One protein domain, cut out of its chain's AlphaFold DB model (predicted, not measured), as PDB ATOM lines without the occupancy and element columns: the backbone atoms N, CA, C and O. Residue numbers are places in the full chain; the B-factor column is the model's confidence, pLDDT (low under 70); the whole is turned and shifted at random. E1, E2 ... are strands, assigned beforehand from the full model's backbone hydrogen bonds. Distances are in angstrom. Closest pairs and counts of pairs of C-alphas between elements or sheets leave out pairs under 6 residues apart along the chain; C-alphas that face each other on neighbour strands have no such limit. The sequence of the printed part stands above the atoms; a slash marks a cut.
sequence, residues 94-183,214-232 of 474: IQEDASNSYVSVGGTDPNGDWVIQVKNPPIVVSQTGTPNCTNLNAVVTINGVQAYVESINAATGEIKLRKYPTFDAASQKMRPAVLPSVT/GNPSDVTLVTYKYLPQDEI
ATOM      1  N   ILE A  94      32.298 -20.808  -3.169       93.00
ATOM      2  CA  ILE A  94      31.936 -21.241  -1.813       93.00
ATOM      3  C   ILE A  94      33.186 -21.131  -0.953       93.00
ATOM      4  O   ILE A  94      34.177 -21.787  -1.265       93.00
ATOM      5  N   GLN A  95      33.114 -20.333   0.116       94.75
ATOM      6  CA  GLN A  95      34.203 -20.163   1.085       94.75
ATOM      7  C   GLN A  95      35.560 -19.841   0.433       94.75
ATOM      8  O   GLN A  95      36.578 -20.446   0.756       94.75
ATOM      9  N   GLU A  96      35.575 -18.890  -0.499       95.81
ATOM     10  CA  GLU A  96      36.827 -18.348  -1.018       95.81
ATOM     11  C   GLU A  96      37.591 -17.661   0.117       95.81
ATOM     12  O   GLU A  96      37.048 -16.770   0.771       95.81
ATOM     13  N   ASP A  97      38.831 -18.084   0.352       96.00
ATOM     14  CA  ASP A  97      39.715 -17.452   1.326       96.00
ATOM     15  C   ASP A  97      40.229 -16.119   0.776       96.00
ATOM     16  O   ASP A  97      41.011 -16.079  -0.175       96.00
ATOM     17  N   ALA A  98      39.760 -15.033   1.386       95.31
ATOM     18  CA  ALA A  98      40.108 -13.663   1.040       95.31
ATOM     19  C   ALA A  98      40.904 -12.970   2.161       95.31
ATOM     20  O   ALA A  98      41.017 -11.743   2.180       95.31
ATOM     21  N   SER A  99      41.475 -13.743   3.094       94.00
ATOM     22  CA  SER A  99      42.218 -13.223   4.255       94.00
ATOM     23  C   SER A  99      43.418 -12.362   3.847       94.00
ATOM     24  O   SER A  99      43.738 -11.377   4.504       94.00
ATOM     25  N   ASN A 100      44.040 -12.688   2.709       91.88
ATOM     26  CA  ASN A 100      45.197 -11.970   2.162       91.88
ATOM     27  C   ASN A 100      44.826 -10.978   1.048       91.88
ATOM     28  O   ASN A 100      45.698 -10.540   0.302       91.88
ATOM     29  N   SER A 101      43.541 -10.652   0.892       93.75
ATOM     30  CA  SER A 101      43.039  -9.856  -0.235       93.75
ATOM     31  C   SER A 101      42.382  -8.548   0.205       93.75
ATOM     32  O   SER A 101      41.514  -8.019  -0.484       93.75
ATOM     33  N   TYR A 102      42.783  -8.004   1.354       92.69
ATOM     34  CA  TYR A 102      42.335  -6.685   1.790       92.69
ATOM     35  C   TYR A 102      43.003  -5.581   0.966       92.69
ATOM     36  O   TYR A 102      44.225  -5.467   0.929       92.69
ATOM     37  N   VAL A 103      42.181  -4.746   0.334       92.25
ATOM     38  CA  VAL A 103      42.609  -3.501  -0.323       92.25
ATOM     39  C   VAL A 103      42.773  -2.393   0.716       92.25
ATOM     40  O   VAL A 103      43.681  -1.575   0.619       92.25
ATOM     41  N   SER A 104      41.904  -2.388   1.732       90.69
ATOM     42  CA  SER A 104      41.979  -1.478   2.876       90.69
ATOM     43  C   SER A 104      41.642  -2.212   4.171       90.69
ATOM     44  O   SER A 104      40.629  -2.915   4.249       90.69
ATOM     45  N   VAL A 105      42.486  -2.015   5.183       87.12
ATOM     46  CA  VAL A 105      42.360  -2.538   6.549       87.12
ATOM     47  C   VAL A 105      42.180  -1.323   7.451       87.12
ATOM     48  O   VAL A 105      43.012  -0.421   7.420       87.12
ATOM     49  N   GLY A 106      41.073  -1.265   8.198       76.94
ATOM     50  CA  GLY A 106      40.582  -0.064   8.884       76.94
ATOM     51  C   GLY A 106      41.678   0.813   9.497       76.94
ATOM     52  O   GLY A 106      42.190   0.509  10.569       76.94
ATOM     53  N   GLY A 107      42.011   1.903   8.797       74.75
ATOM     54  CA  GLY A 107      43.104   2.819   9.137       74.75
ATOM     55  C   GLY A 107      44.035   3.146   7.964       74.75
ATOM     56  O   GLY A 107      44.635   4.216   7.965       74.75
ATOM     57  N   THR A 108      44.126   2.282   6.945       80.69
ATOM     58  CA  THR A 108      44.939   2.549   5.740       80.69
ATOM     59  C   THR A 108      44.284   3.543   4.782       80.69
ATOM     60  O   THR A 108      44.970   4.347   4.159       80.69
ATOM     61  N   ASP A 109      42.956   3.500   4.668       85.38
ATOM     62  CA  ASP A 109      42.165   4.514   3.967       85.38
ATOM     63  C   ASP A 109      41.779   5.626   4.966       85.38
ATOM     64  O   ASP A 109      41.361   5.291   6.081       85.38
ATOM     65  N   PRO A 110      41.859   6.926   4.610       89.31
ATOM     66  CA  PRO A 110      41.337   8.029   5.427       89.31
ATOM     67  C   PRO A 110      39.904   7.828   5.950       89.31
ATOM     68  O   PRO A 110      39.551   8.386   6.987       89.31
ATOM     69  N   ASN A 111      39.079   7.015   5.281       91.44
ATOM     70  CA  ASN A 111      37.723   6.701   5.740       91.44
ATOM     71  C   ASN A 111      37.644   5.584   6.799       91.44
ATOM     72  O   ASN A 111      36.572   5.361   7.379       91.44
ATOM     73  N   GLY A 112      38.742   4.866   7.055       91.38
ATOM     74  CA  GLY A 112      38.776   3.713   7.960       91.38
ATOM     75  C   GLY A 112      37.932   2.539   7.461       91.38
ATOM     76  O   GLY A 112      37.327   1.820   8.258       91.38
ATOM     77  N   ASP A 113      37.823   2.388   6.143       93.56
ATOM     78  CA  ASP A 113      36.974   1.385   5.515       93.56
ATOM     79  C   ASP A 113      37.688   0.030   5.403       93.56
ATOM     80  O   ASP A 113      38.907  -0.051   5.247       93.56
ATOM     81  N   TRP A 114      36.901  -1.042   5.473       94.56
ATOM     82  CA  TRP A 114      37.369  -2.422   5.362       94.56
ATOM     83  C   TRP A 114      36.933  -2.987   4.020       94.56
ATOM     84  O   TRP A 114      35.749  -3.264   3.826       94.56
ATOM     85  N   VAL A 115      37.873  -3.122   3.090       95.31
ATOM     86  CA  VAL A 115      37.581  -3.499   1.702       95.31
ATOM     87  C   VAL A 115      38.368  -4.747   1.343       95.31
ATOM     88  O   VAL A 115      39.594  -4.748   1.415       95.31
ATOM     89  N   ILE A 116      37.654  -5.796   0.947       95.69
ATOM     90  CA  ILE A 116      38.209  -7.076   0.499       95.69
ATOM     91  C   ILE A 116      38.044  -7.157  -1.015       95.69
ATOM     92  O   ILE A 116      36.953  -6.911  -1.516       95.69
ATOM     93  N   GLN A 117      39.081  -7.537  -1.748       96.44
ATOM     94  CA  GLN A 117      38.991  -7.847  -3.169       96.44
ATOM     95  C   GLN A 117      38.881  -9.357  -3.362       96.44
ATOM     96  O   GLN A 117      39.756 -10.110  -2.951       96.44
ATOM     97  N   VAL A 118      37.800  -9.811  -3.988       96.25
ATOM     98  CA  VAL A 118      37.640 -11.223  -4.354       96.25
ATOM     99  C   VAL A 118      38.239 -11.510  -5.728       96.25
ATOM    100  O   VAL A 118      38.341 -10.624  -6.578       96.25
ATOM    101  N   LYS A 119      38.616 -12.770  -5.970       94.62
ATOM    102  CA  LYS A 119      39.262 -13.210  -7.212       94.62
ATOM    103  C   LYS A 119      38.397 -12.983  -8.448       94.62
ATOM    104  O   LYS A 119      38.930 -12.689  -9.514       94.62
ATOM    105  N   ASN A 120      37.084 -13.179  -8.327       92.69
ATOM    106  CA  ASN A 120      36.153 -12.983  -9.430       92.69
ATOM    107  C   ASN A 120      35.163 -11.863  -9.092       92.69
ATOM    108  O   ASN A 120      34.637 -11.833  -7.982       92.69
ATOM    109  N   PRO A 121      34.829 -10.980 -10.042       91.31
ATOM    110  CA  PRO A 121      33.841  -9.939  -9.807       91.31
ATOM    111  C   PRO A 121      32.459 -10.543  -9.486       91.31
ATOM    112  O   PRO A 121      31.925 -11.326 -10.285       91.31
ATOM    113  N   PRO A 122      31.855 -10.206  -8.331       91.19
ATOM    114  CA  PRO A 122      30.566 -10.745  -7.931       91.19
ATOM    115  C   PRO A 122      29.427 -10.174  -8.786       91.19
ATOM    116  O   PRO A 122      29.436  -9.013  -9.194       91.19
ATOM    117  N   ILE A 123      28.392 -10.982  -9.012       86.12
ATOM    118  CA  ILE A 123      27.139 -10.536  -9.622       86.12
ATOM    119  C   ILE A 123      26.370  -9.732  -8.580       86.12
ATOM    120  O   ILE A 123      25.899 -10.274  -7.581       86.12
ATOM    121  N   VAL A 124      26.205  -8.442  -8.845       85.06
ATOM    122  CA  VAL A 124      25.391  -7.557  -8.015       85.06
ATOM    123  C   VAL A 124      24.009  -7.441  -8.638       85.06
ATOM    124  O   VAL A 124      23.847  -6.875  -9.718       85.06
ATOM    125  N   VAL A 125      23.001  -7.985  -7.957       75.88
ATOM    126  CA  VAL A 125      21.602  -7.744  -8.317       75.88
ATOM    127  C   VAL A 125      21.222  -6.369  -7.775       75.88
ATOM    128  O   VAL A 125      20.951  -6.227  -6.582       75.88
ATOM    129  N   SER A 126      21.238  -5.349  -8.632       68.06
ATOM    130  CA  SER A 126      20.701  -4.035  -8.285       68.06
ATOM    131  C   SER A 126      19.176  -4.067  -8.411       68.06
ATOM    132  O   SER A 126      18.622  -4.296  -9.485       68.06
ATOM    133  N   GLN A 127      18.474  -3.864  -7.300       67.25
ATOM    134  CA  GLN A 127      17.057  -3.506  -7.330       67.25
ATOM    135  C   GLN A 127      16.961  -1.979  -7.290       67.25
ATOM    136  O   GLN A 127      17.602  -1.329  -6.461       67.25
ATOM    137  N   THR A 128      16.197  -1.392  -8.214       65.94
ATOM    138  CA  THR A 128      16.017   0.061  -8.315       65.94
ATOM    139  C   THR A 128      15.540   0.624  -6.975       65.94
ATOM    140  O   THR A 128      14.485   0.235  -6.484       65.94
ATOM    141  N   GLY A 129      16.311   1.535  -6.376       64.44
ATOM    142  CA  GLY A 129      15.956   2.194  -5.112       64.44
ATOM    143  C   GLY A 129      16.448   1.506  -3.833       64.44
ATOM    144  O   GLY A 129      16.304   2.084  -2.760       64.44
ATOM    145  N   THR A 130      17.083   0.335  -3.918       57.78
ATOM    146  CA  THR A 130      17.813  -0.260  -2.785       57.78
ATOM    147  C   THR A 130      19.318  -0.175  -3.019       57.78
ATOM    148  O   THR A 130      19.771  -0.490  -4.120       57.78
ATOM    149  N   PRO A 131      20.116   0.221  -2.013       56.09
ATOM    150  CA  PRO A 131      21.566   0.161  -2.128       56.09
ATOM    151  C   PRO A 131      22.021  -1.277  -2.446       56.09
ATOM    152  O   PRO A 131      21.406  -2.243  -1.995       56.09
ATOM    153  N   ASN A 132      23.097  -1.415  -3.233       58.97
ATOM    154  CA  ASN A 132      23.687  -2.678  -3.728       58.97
ATOM    155  C   ASN A 132      24.297  -3.570  -2.612       58.97
ATOM    156  O   ASN A 132      25.288  -4.269  -2.817       58.97
ATOM    157  N   CYS A 133      23.740  -3.521  -1.405       56.59
ATOM    158  CA  CYS A 133      24.375  -3.868  -0.139       56.59
ATOM    159  C   CYS A 133      23.690  -5.028   0.590       56.59
ATOM    160  O   CYS A 133      23.605  -5.043   1.819       56.59
ATOM    161  N   THR A 134      23.112  -5.975  -0.139       65.62
ATOM    162  CA  THR A 134      22.443  -7.101   0.504       65.62
ATOM    163  C   THR A 134      23.419  -8.262   0.665       65.62
ATOM    164  O   THR A 134      24.074  -8.683  -0.290       65.62
ATOM    165  N   ASN A 135      23.428  -8.864   1.861       69.56
ATOM    166  CA  ASN A 135      24.032 -10.180   2.137       69.56
ATOM    167  C   ASN A 135      23.484 -11.300   1.210       69.56
ATOM    168  O   ASN A 135      23.883 -12.455   1.317       69.56
ATOM    169  N   LEU A 136      22.539 -10.976   0.318       77.19
ATOM    170  CA  LEU A 136      22.036 -11.834  -0.751       77.19
ATOM    171  C   LEU A 136      23.068 -12.036  -1.872       77.19
ATOM    172  O   LEU A 136      23.043 -13.079  -2.523       77.19
ATOM    173  N   ASN A 137      23.945 -11.054  -2.114       86.94
ATOM    174  CA  ASN A 137      24.922 -11.101  -3.209       86.94
ATOM    175  C   ASN A 137      26.243 -11.762  -2.781       86.94
ATOM    176  O   ASN A 137      26.824 -12.536  -3.543       86.94
ATOM    177  N   ALA A 138      26.692 -11.483  -1.554       93.38
ATOM    178  CA  ALA A 138      27.873 -12.090  -0.951       93.38
ATOM    179  C   ALA A 138      27.664 -12.290   0.556       93.38
ATOM    180  O   ALA A 138      27.102 -11.430   1.236       93.38
ATOM    181  N   VAL A 139      28.142 -13.417   1.075       95.25
ATOM    182  CA  VAL A 139      28.196 -13.726   2.505       95.25
ATOM    183  C   VAL A 139      29.657 -13.769   2.914       95.25
ATOM    184  O   VAL A 139      30.413 -14.588   2.397       95.25
ATOM    185  N   VAL A 140      30.043 -12.894   3.839       95.81
ATOM    186  CA  VAL A 140      31.394 -12.850   4.403       95.81
ATOM    187  C   VAL A 140      31.348 -13.407   5.820       95.81
ATOM    188  O   VAL A 140      30.485 -13.023   6.611       95.81
ATOM    189  N   THR A 141      32.273 -14.298   6.155       96.75
ATOM    190  CA  THR A 141      32.475 -14.796   7.518       96.75
ATOM    191  C   THR A 141      33.920 -14.574   7.935       96.75
ATOM    192  O   THR A 141      34.822 -14.999   7.219       96.75
ATOM    193  N   ILE A 142      34.127 -13.954   9.093       96.31
ATOM    194  CA  ILE A 142      35.440 -13.718   9.700       96.31
ATOM    195  C   ILE A 142      35.507 -14.587  10.949       96.31
ATOM    196  O   ILE A 142      34.649 -14.468  11.827       96.31
ATOM    197  N   ASN A 143      36.470 -15.506  11.011       95.69
ATOM    198  CA  ASN A 143      36.609 -16.469  12.112       95.69
ATOM    199  C   ASN A 143      35.307 -17.244  12.401       95.69
ATOM    200  O   ASN A 143      34.935 -17.484  13.548       95.69
ATOM    201  N   GLY A 144      34.568 -17.591  11.341       95.50
ATOM    202  CA  GLY A 144      33.282 -18.293  11.428       95.50
ATOM    203  C   GLY A 144      32.079 -17.423  11.817       95.50
ATOM    204  O   GLY A 144      30.951 -17.912  11.790       95.50
ATOM    205  N   VAL A 145      32.272 -16.136  12.123       95.69
ATOM    206  CA  VAL A 145      31.187 -15.198  12.448       95.69
ATOM    207  C   VAL A 145      30.832 -14.367  11.215       95.69
ATOM    208  O   VAL A 145      31.699 -13.798  10.560       95.69
ATOM    209  N   GLN A 146      29.544 -14.286  10.875       94.88
ATOM    210  CA  GLN A 146      29.085 -13.540   9.700       94.88
ATOM    211  C   GLN A 146      29.284 -12.025   9.870       94.88
ATOM    212  O   GLN A 146      28.738 -11.422  10.796       94.88
ATOM    213  N   ALA A 147      30.005 -11.415   8.930       95.31
ATOM    214  CA  ALA A 147      30.169  -9.974   8.804       95.31
ATOM    215  C   ALA A 147      29.140  -9.392   7.819       95.31
ATOM    216  O   ALA A 147      28.753 -10.038   6.841       95.31
ATOM    217  N   TYR A 148      28.675  -8.167   8.075       94.00
ATOM    218  CA  TYR A 148      27.709  -7.484   7.210       94.00
ATOM    219  C   TYR A 148      28.413  -6.736   6.079       94.00
ATOM    220  O   TYR A 148      29.360  -5.983   6.317       94.00
ATOM    221  N   VAL A 149      27.902  -6.898   4.859       94.12
ATOM    222  CA  VAL A 149      28.410  -6.207   3.669       94.12
ATOM    223  C   VAL A 149      27.749  -4.828   3.545       94.12
ATOM    224  O   VAL A 149      26.525  -4.703   3.578       94.12
ATOM    225  N   GLU A 150      28.556  -3.774   3.423       93.12
ATOM    226  CA  GLU A 150      28.108  -2.390   3.219       93.12
ATOM    227  C   GLU A 150      27.887  -2.068   1.744       93.12
ATOM    228  O   GLU A 150      26.896  -1.427   1.409       93.12
ATOM    229  N   SER A 151      28.787  -2.494   0.861       92.44
ATOM    230  CA  SER A 151      28.648  -2.308  -0.583       92.44
ATOM    231  C   SER A 151      29.509  -3.308  -1.349       92.44
ATOM    232  O   SER A 151      30.456  -3.881  -0.811       92.44
ATOM    233  N   ILE A 152      29.148  -3.542  -2.610       93.50
ATOM    234  CA  ILE A 152      29.877  -4.430  -3.515       93.50
ATOM    235  C   ILE A 152      30.115  -3.688  -4.829       93.50
ATOM    236  O   ILE A 152      29.161  -3.232  -5.468       93.50
ATOM    237  N   ASN A 153      31.375  -3.594  -5.247       93.38
ATOM    238  CA  ASN A 153      31.773  -3.081  -6.549       93.38
ATOM    239  C   ASN A 153      31.977  -4.252  -7.521       93.38
ATOM    240  O   ASN A 153      33.022  -4.901  -7.549       93.38
ATOM    241  N   ALA A 154      30.955  -4.517  -8.338       89.50
ATOM    242  CA  ALA A 154      30.971  -5.613  -9.307       89.50
ATOM    243  C   ALA A 154      32.060  -5.468 -10.381       89.50
ATOM    244  O   ALA A 154      32.431  -6.463 -10.986       89.50
ATOM    245  N   ALA A 155      32.547  -4.255 -10.662       89.12
ATOM    246  CA  ALA A 155      33.550  -4.049 -11.705       89.12
ATOM    247  C   ALA A 155      34.956  -4.449 -11.238       89.12
ATOM    248  O   ALA A 155      35.718  -5.015 -12.016       89.12
ATOM    249  N   THR A 156      35.287  -4.170  -9.974       93.44
ATOM    250  CA  THR A 156      36.624  -4.390  -9.394       93.44
ATOM    251  C   THR A 156      36.721  -5.652  -8.536       93.44
ATOM    252  O   THR A 156      37.828  -6.088  -8.222       93.44
ATOM    253  N   GLY A 157      35.585  -6.242  -8.151       94.25
ATOM    254  CA  GLY A 157      35.554  -7.357  -7.204       94.25
ATOM    255  C   GLY A 157      35.690  -6.925  -5.744       94.25
ATOM    256  O   GLY A 157      35.965  -7.759  -4.891       94.25
ATOM    257  N   GLU A 158      35.518  -5.642  -5.431       95.88
ATOM    258  CA  GLU A 158      35.671  -5.140  -4.064       95.88
ATOM    259  C   GLU A 158      34.377  -5.299  -3.257       95.88
ATOM    260  O   GLU A 158      33.282  -4.943  -3.699       95.88
ATOM    261  N   ILE A 159      34.509  -5.808  -2.038       95.62
ATOM    262  CA  ILE A 159      33.450  -5.995  -1.053       95.62
ATOM    263  C   ILE A 159      33.815  -5.158   0.167       95.62
ATOM    264  O   ILE A 159      34.777  -5.451   0.878       95.62
ATOM    265  N   LYS A 160      33.030  -4.113   0.420       95.31
ATOM    266  CA  LYS A 160      33.189  -3.248   1.585       95.31
ATOM    267  C   LYS A 160      32.386  -3.806   2.755       95.31
ATOM    268  O   LYS A 160      31.180  -4.020   2.628       95.31
ATOM    269  N   LEU A 161      33.031  -4.019   3.897       95.31
ATOM    270  CA  LEU A 161      32.385  -4.439   5.139       95.31
ATOM    271  C   LEU A 161      31.860  -3.238   5.919       95.31
ATOM    272  O   LEU A 161      32.457  -2.162   5.920       95.31
ATOM    273  N   ARG A 162      30.748  -3.438   6.626       94.62
ATOM    274  CA  ARG A 162      30.125  -2.384   7.422       94.62
ATOM    275  C   ARG A 162      30.840  -2.209   8.760       94.62
ATOM    276  O   ARG A 162      30.891  -3.133   9.566       94.62
ATOM    277  N   LYS A 163      31.318  -0.989   9.022       94.62
ATOM    278  CA  LYS A 163      32.092  -0.650  10.232       94.62
ATOM    279  C   LYS A 163      31.268  -0.355  11.488       94.62
ATOM    280  O   LYS A 163      31.794  -0.402  12.594       94.62
ATOM    281  N   TYR A 164      29.982  -0.050  11.331       95.06
ATOM    282  CA  TYR A 164      29.105   0.315  12.442       95.06
ATOM    283  C   TYR A 164      28.172  -0.835  12.845       95.06
ATOM    284  O   TYR A 164      27.767  -1.627  11.982       95.06
ATOM    285  N   PRO A 165      27.775  -0.912  14.132       95.75
ATOM    286  CA  PRO A 165      26.743  -1.834  14.581       95.75
ATOM    287  C   PRO A 165      25.489  -1.732  13.711       95.75
ATOM    288  O   PRO A 165      25.030  -0.639  13.383       95.75
ATOM    289  N   THR A 166      24.937  -2.876  13.325       90.88
ATOM    290  CA  THR A 166      23.794  -2.956  12.410       90.88
ATOM    291  C   THR A 166      22.616  -3.610  13.095       90.88
ATOM    292  O   THR A 166      22.766  -4.626  13.772       90.88
ATOM    293  N   PHE A 167      21.429  -3.050  12.880       88.62
ATOM    294  CA  PHE A 167      20.193  -3.687  13.298       88.62
ATOM    295  C   PHE A 167      19.888  -4.885  12.394       88.62
ATOM    296  O   PHE A 167      19.666  -4.731  11.192       88.62
ATOM    297  N   ASP A 168      19.885  -6.084  12.970       85.06
ATOM    298  CA  ASP A 168      19.509  -7.301  12.264       85.06
ATOM    299  C   ASP A 168      17.991  -7.486  12.328       85.06
ATOM    300  O   ASP A 168      17.445  -7.837  13.373       85.06
ATOM    301  N   ALA A 169      17.312  -7.267  11.201       81.00
ATOM    302  CA  ALA A 169      15.854  -7.339  11.126       81.00
ATOM    303  C   ALA A 169      15.297  -8.719  11.519       81.00
ATOM    304  O   ALA A 169      14.204  -8.790  12.075       81.00
ATOM    305  N   ALA A 170      16.046  -9.802  11.277       77.44
ATOM    306  CA  ALA A 170      15.602 -11.155  11.603       77.44
ATOM    307  C   ALA A 170      15.629 -11.434  13.116       77.44
ATOM    308  O   ALA A 170      14.725 -12.081  13.637       77.44
ATOM    309  N   SER A 171      16.648 -10.943  13.830       87.81
ATOM    310  CA  SER A 171      16.779 -11.137  15.284       87.81
ATOM    311  C   SER A 171      16.265  -9.967  16.124       87.81
ATOM    312  O   SER A 171      16.233 -10.079  17.349       87.81
ATOM    313  N   GLN A 172      15.880  -8.858  15.484       93.00
ATOM    314  CA  GLN A 172      15.474  -7.599  16.115       93.00
ATOM    315  C   GLN A 172      16.487  -7.074  17.148       93.00
ATOM    316  O   GLN A 172      16.120  -6.464  18.153       93.00
ATOM    317  N   LYS A 173      17.780  -7.321  16.922       94.81
ATOM    318  CA  LYS A 173      18.865  -6.905  17.818       94.81
ATOM    319  C   LYS A 173      19.921  -6.121  17.057       94.81
ATOM    320  O   LYS A 173      20.221  -6.405  15.897       94.81
ATOM    321  N   MET A 174      20.524  -5.153  17.744       95.69
ATOM    322  CA  MET A 174      21.756  -4.521  17.280       95.69
ATOM    323  C   MET A 174      22.885  -5.543  17.368       95.69
ATOM    324  O   MET A 174      23.200  -6.026  18.456       95.69
ATOM    325  N   ARG A 175      23.488  -5.883  16.229       94.06
ATOM    326  CA  ARG A 175      24.698  -6.702  16.181       94.06
ATOM    327  C   ARG A 175      25.921  -5.790  16.062       94.06
ATOM    328  O   ARG A 175      25.886  -4.859  15.251       94.06
ATOM    329  N   PRO A 176      26.984  -6.022  16.851       96.62
ATOM    330  CA  PRO A 176      28.232  -5.290  16.681       96.62
ATOM    331  C   PRO A 176      28.826  -5.573  15.295       96.62
ATOM    332  O   PRO A 176      28.553  -6.616  14.694       96.62
ATOM    333  N   ALA A 177      29.624  -4.636  14.785       95.44
ATOM    334  CA  ALA A 177      30.374  -4.865  13.559       95.44
ATOM    335  C   ALA A 177      31.389  -5.991  13.792       95.44
ATOM    336  O   ALA A 177      32.138  -5.968  14.767       95.44
ATOM    337  N   VAL A 178      31.385  -6.983  12.906       96.19
ATOM    338  CA  VAL A 178      32.364  -8.072  12.900       96.19
ATOM    339  C   VAL A 178      33.434  -7.668  11.900       96.19
ATOM    340  O   VAL A 178      33.178  -7.654  10.697       96.19
ATOM    341  N   LEU A 179      34.593  -7.272  12.413       95.06
ATOM    342  CA  LEU A 179      35.744  -6.813  11.641       95.06
ATOM    343  C   LEU A 179      36.967  -7.644  12.049       95.06
ATOM    344  O   LEU A 179      36.998  -8.133  13.182       95.06
ATOM    345  N   PRO A 180      37.963  -7.807  11.166       93.25
ATOM    346  CA  PRO A 180      39.228  -8.424  11.539       93.25
ATOM    347  C   PRO A 180      39.895  -7.638  12.668       93.25
ATOM    348  O   PRO A 180      39.810  -6.410  12.740       93.25
ATOM    349  N   SER A 181      40.579  -8.354  13.548       89.12
ATOM    350  CA  SER A 181      41.495  -7.760  14.503       89.12
ATOM    351  C   SER A 181      42.636  -7.086  13.744       89.12
ATOM    352  O   SER A 181      43.299  -7.683  12.895       89.12
ATOM    353  N   VAL A 182      42.865  -5.810  14.036       81.69
ATOM    354  CA  VAL A 182      44.121  -5.158  13.680       81.69
ATOM    355  C   VAL A 182      45.045  -5.464  14.843       81.69
ATOM    356  O   VAL A 182      44.839  -4.937  15.937       81.69
ATOM    357  N   THR A 183      46.032  -6.341  14.660       73.31
ATOM    358  CA  THR A 183      47.192  -6.286  15.550       73.31
ATOM    359  C   THR A 183      47.813  -4.928  15.287       73.31
ATOM    360  O   THR A 183      48.202  -4.673  14.143       73.31
ATOM    361  N   GLY A 214      46.140  -7.754   6.951       58.75
ATOM    362  CA  GLY A 214      45.385  -8.075   8.161       58.75
ATOM    363  C   GLY A 214      46.164  -9.052   9.048       58.75
ATOM    364  O   GLY A 214      47.094  -9.721   8.592       58.75
ATOM    365  N   ASN A 215      45.798  -9.122  10.326       67.50
ATOM    366  CA  ASN A 215      46.409 -10.062  11.256       67.50
ATOM    367  C   ASN A 215      46.273 -11.488  10.680       67.50
ATOM    368  O   ASN A 215      45.143 -11.919  10.435       67.50
ATOM    369  N   PRO A 216      47.370 -12.234  10.437       69.19
ATOM    370  CA  PRO A 216      47.320 -13.518   9.730       69.19
ATOM    371  C   PRO A 216      46.509 -14.601  10.460       69.19
ATOM    372  O   PRO A 216      46.293 -15.680   9.913       69.19
ATOM    373  N   SER A 217      46.069 -14.342  11.696       83.50
ATOM    374  CA  SER A 217      45.189 -15.230  12.453       83.50
ATOM    375  C   SER A 217      43.733 -15.204  11.991       83.50
ATOM    376  O   SER A 217      43.018 -16.169  12.253       83.50
ATOM    377  N   ASP A 218      43.278 -14.124  11.350       90.94
ATOM    378  CA  ASP A 218      41.862 -13.954  11.045       90.94
ATOM    379  C   ASP A 218      41.516 -14.513   9.669       90.94
ATOM    380  O   ASP A 218      41.871 -13.952   8.633       90.94
ATOM    381  N   VAL A 219      40.775 -15.621   9.666       94.25
ATOM    382  CA  VAL A 219      40.353 -16.282   8.433       94.25
ATOM    383  C   VAL A 219      39.069 -15.632   7.933       94.25
ATOM    384  O   VAL A 219      38.012 -15.733   8.566       94.25
ATOM    385  N   THR A 220      39.157 -14.989   6.773       95.44
ATOM    386  CA  THR A 220      38.040 -14.336   6.096       95.44
ATOM    387  C   THR A 220      37.619 -15.151   4.886       95.44
ATOM    388  O   THR A 220      38.314 -15.200   3.874       95.44
ATOM    389  N   LEU A 221      36.448 -15.776   4.985       96.62
ATOM    390  CA  LEU A 221      35.862 -16.572   3.912       96.62
ATOM    391  C   LEU A 221      34.702 -15.814   3.273       96.62
ATOM    392  O   LEU A 221      33.831 -15.289   3.971       96.62
ATOM    393  N   VAL A 222      34.656 -15.806   1.944       96.62
ATOM    394  CA  VAL A 222      33.600 -15.156   1.167       96.62
ATOM    395  C   VAL A 222      32.873 -16.183   0.309       96.62
ATOM    396  O   VAL A 222      33.477 -16.984  -0.397       96.62
ATOM    397  N   THR A 223      31.544 -16.160   0.352       95.12
ATOM    398  CA  THR A 223      30.683 -16.941  -0.539       95.12
ATOM    399  C   THR A 223      29.877 -15.996  -1.415       95.12
ATOM    400  O   THR A 223      29.113 -15.187  -0.893       95.12
ATOM    401  N   TYR A 224      30.034 -16.071  -2.736       94.31
ATOM    402  CA  TYR A 224      29.392 -15.140  -3.671       94.31
ATOM    403  C   TYR A 224      29.143 -15.771  -5.045       94.31
ATOM    404  O   TYR A 224      29.728 -16.791  -5.412       94.31
ATOM    405  N   LYS A 225      28.238 -15.166  -5.818       88.69
ATOM    406  CA  LYS A 225      27.954 -15.556  -7.208       88.69
ATOM    407  C   LYS A 225      28.797 -14.724  -8.164       88.69
ATOM    408  O   LYS A 225      28.861 -13.518  -7.979       88.69
ATOM    409  N   TYR A 226      29.380 -15.320  -9.199       88.06
ATOM    410  CA  TYR A 226      30.186 -14.600 -10.194       88.06
ATOM    411  C   TYR A 226      29.951 -15.113 -11.617       88.06
ATOM    412  O   TYR A 226      29.522 -16.252 -11.816       88.06
ATOM    413  N   LEU A 227      30.234 -14.261 -12.607       80.19
ATOM    414  CA  LEU A 227      30.337 -14.662 -14.011       80.19
ATOM    415  C   LEU A 227      31.818 -14.934 -14.313       80.19
ATOM    416  O   LEU A 227      32.632 -14.037 -14.104       80.19
ATOM    417  N   PRO A 228      32.209 -16.123 -14.796       75.81
ATOM    418  CA  PRO A 228      33.579 -16.355 -15.231       75.81
ATOM    419  C   PRO A 228      33.846 -15.518 -16.496       75.81
ATOM    420  O   PRO A 228      33.337 -15.839 -17.566       75.81
ATOM    421  N   GLN A 229      34.589 -14.415 -16.361       63.53
ATOM    422  CA  GLN A 229      34.876 -13.486 -17.467       63.53
ATOM    423  C   GLN A 229      35.903 -14.054 -18.461       63.53
ATOM    424  O   GLN A 229      35.761 -13.849 -19.666       63.53
ATOM    425  N   ASP A 230      36.874 -14.830 -17.968       51.59
ATOM    426  CA  ASP A 230      38.011 -15.327 -18.764       51.59
ATOM    427  C   ASP A 230      37.844 -16.760 -19.276       51.59
ATOM    428  O   ASP A 230      38.620 -17.244 -20.105       51.59
ATOM    429  N   GLU A 231      36.815 -17.468 -18.813       53.47
ATOM    430  CA  GLU A 231      36.459 -18.740 -19.420       53.47
ATOM    431  C   GLU A 231      35.599 -18.433 -20.637       53.47
ATOM    432  O   GLU A 231      34.387 -18.261 -20.520       53.47
ATOM    433  N   ILE A 232      36.221 -18.385 -21.824       41.44
ATOM    434  CA  ILE A 232      35.478 -18.590 -23.070       41.44
ATOM    435  C   ILE A 232      34.677 -19.872 -22.837       41.44
ATOM    436  O   ILE A 232      35.298 -20.928 -22.656       41.44
TER     437      ILE A 232
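AT A GLANCE: This is residues 94 to 183 and 214 to 232 of the 474 residues of an uncharacterized protein of Synergistetes bacterium ADurb.BinA166 (UniProt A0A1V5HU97). What is it? Little is regular structure, but two antiparallel sheets, E1 E10 E4 E5 and E2 E3 E7 E6, stand partly face to face, hairpin E8 and E9 at one end. How large? The printed part has 109 residues and ten strands. It is all strand and compact, radius of gyration of the C-alphas 13.8 A, spans 42 by 34 by 28 A.

IN THESE COORDINATES: Where is E1? It is residues 94-97, from C-alpha (31.936, -21.241, -1.813). What follows? E2 is 102-104, E3 114-117, E4 138-142, E5 145-147, E6 149-153, E7 158-161, E8 166-168, E9 173-175 and E10 220-226, ending at C-alpha (30.186, -14.600, -10.194).

HOW THE PARTS SIT: Do E10 and E4 pair? They are antiparallel, N 139 and O 223 2.8 A apart. Do sheets meet? The closest C-alphas of E4 and E6, 140 and 149, are 7.3 A apart.

THE WHOLE: Is it cut? Residues 184-213 are not printed; C-alphas 183 and 214 are 7.8 A apart. Low confidence? Among residues under pLDDT 70 are 126-135, in the long E3 to E4 link.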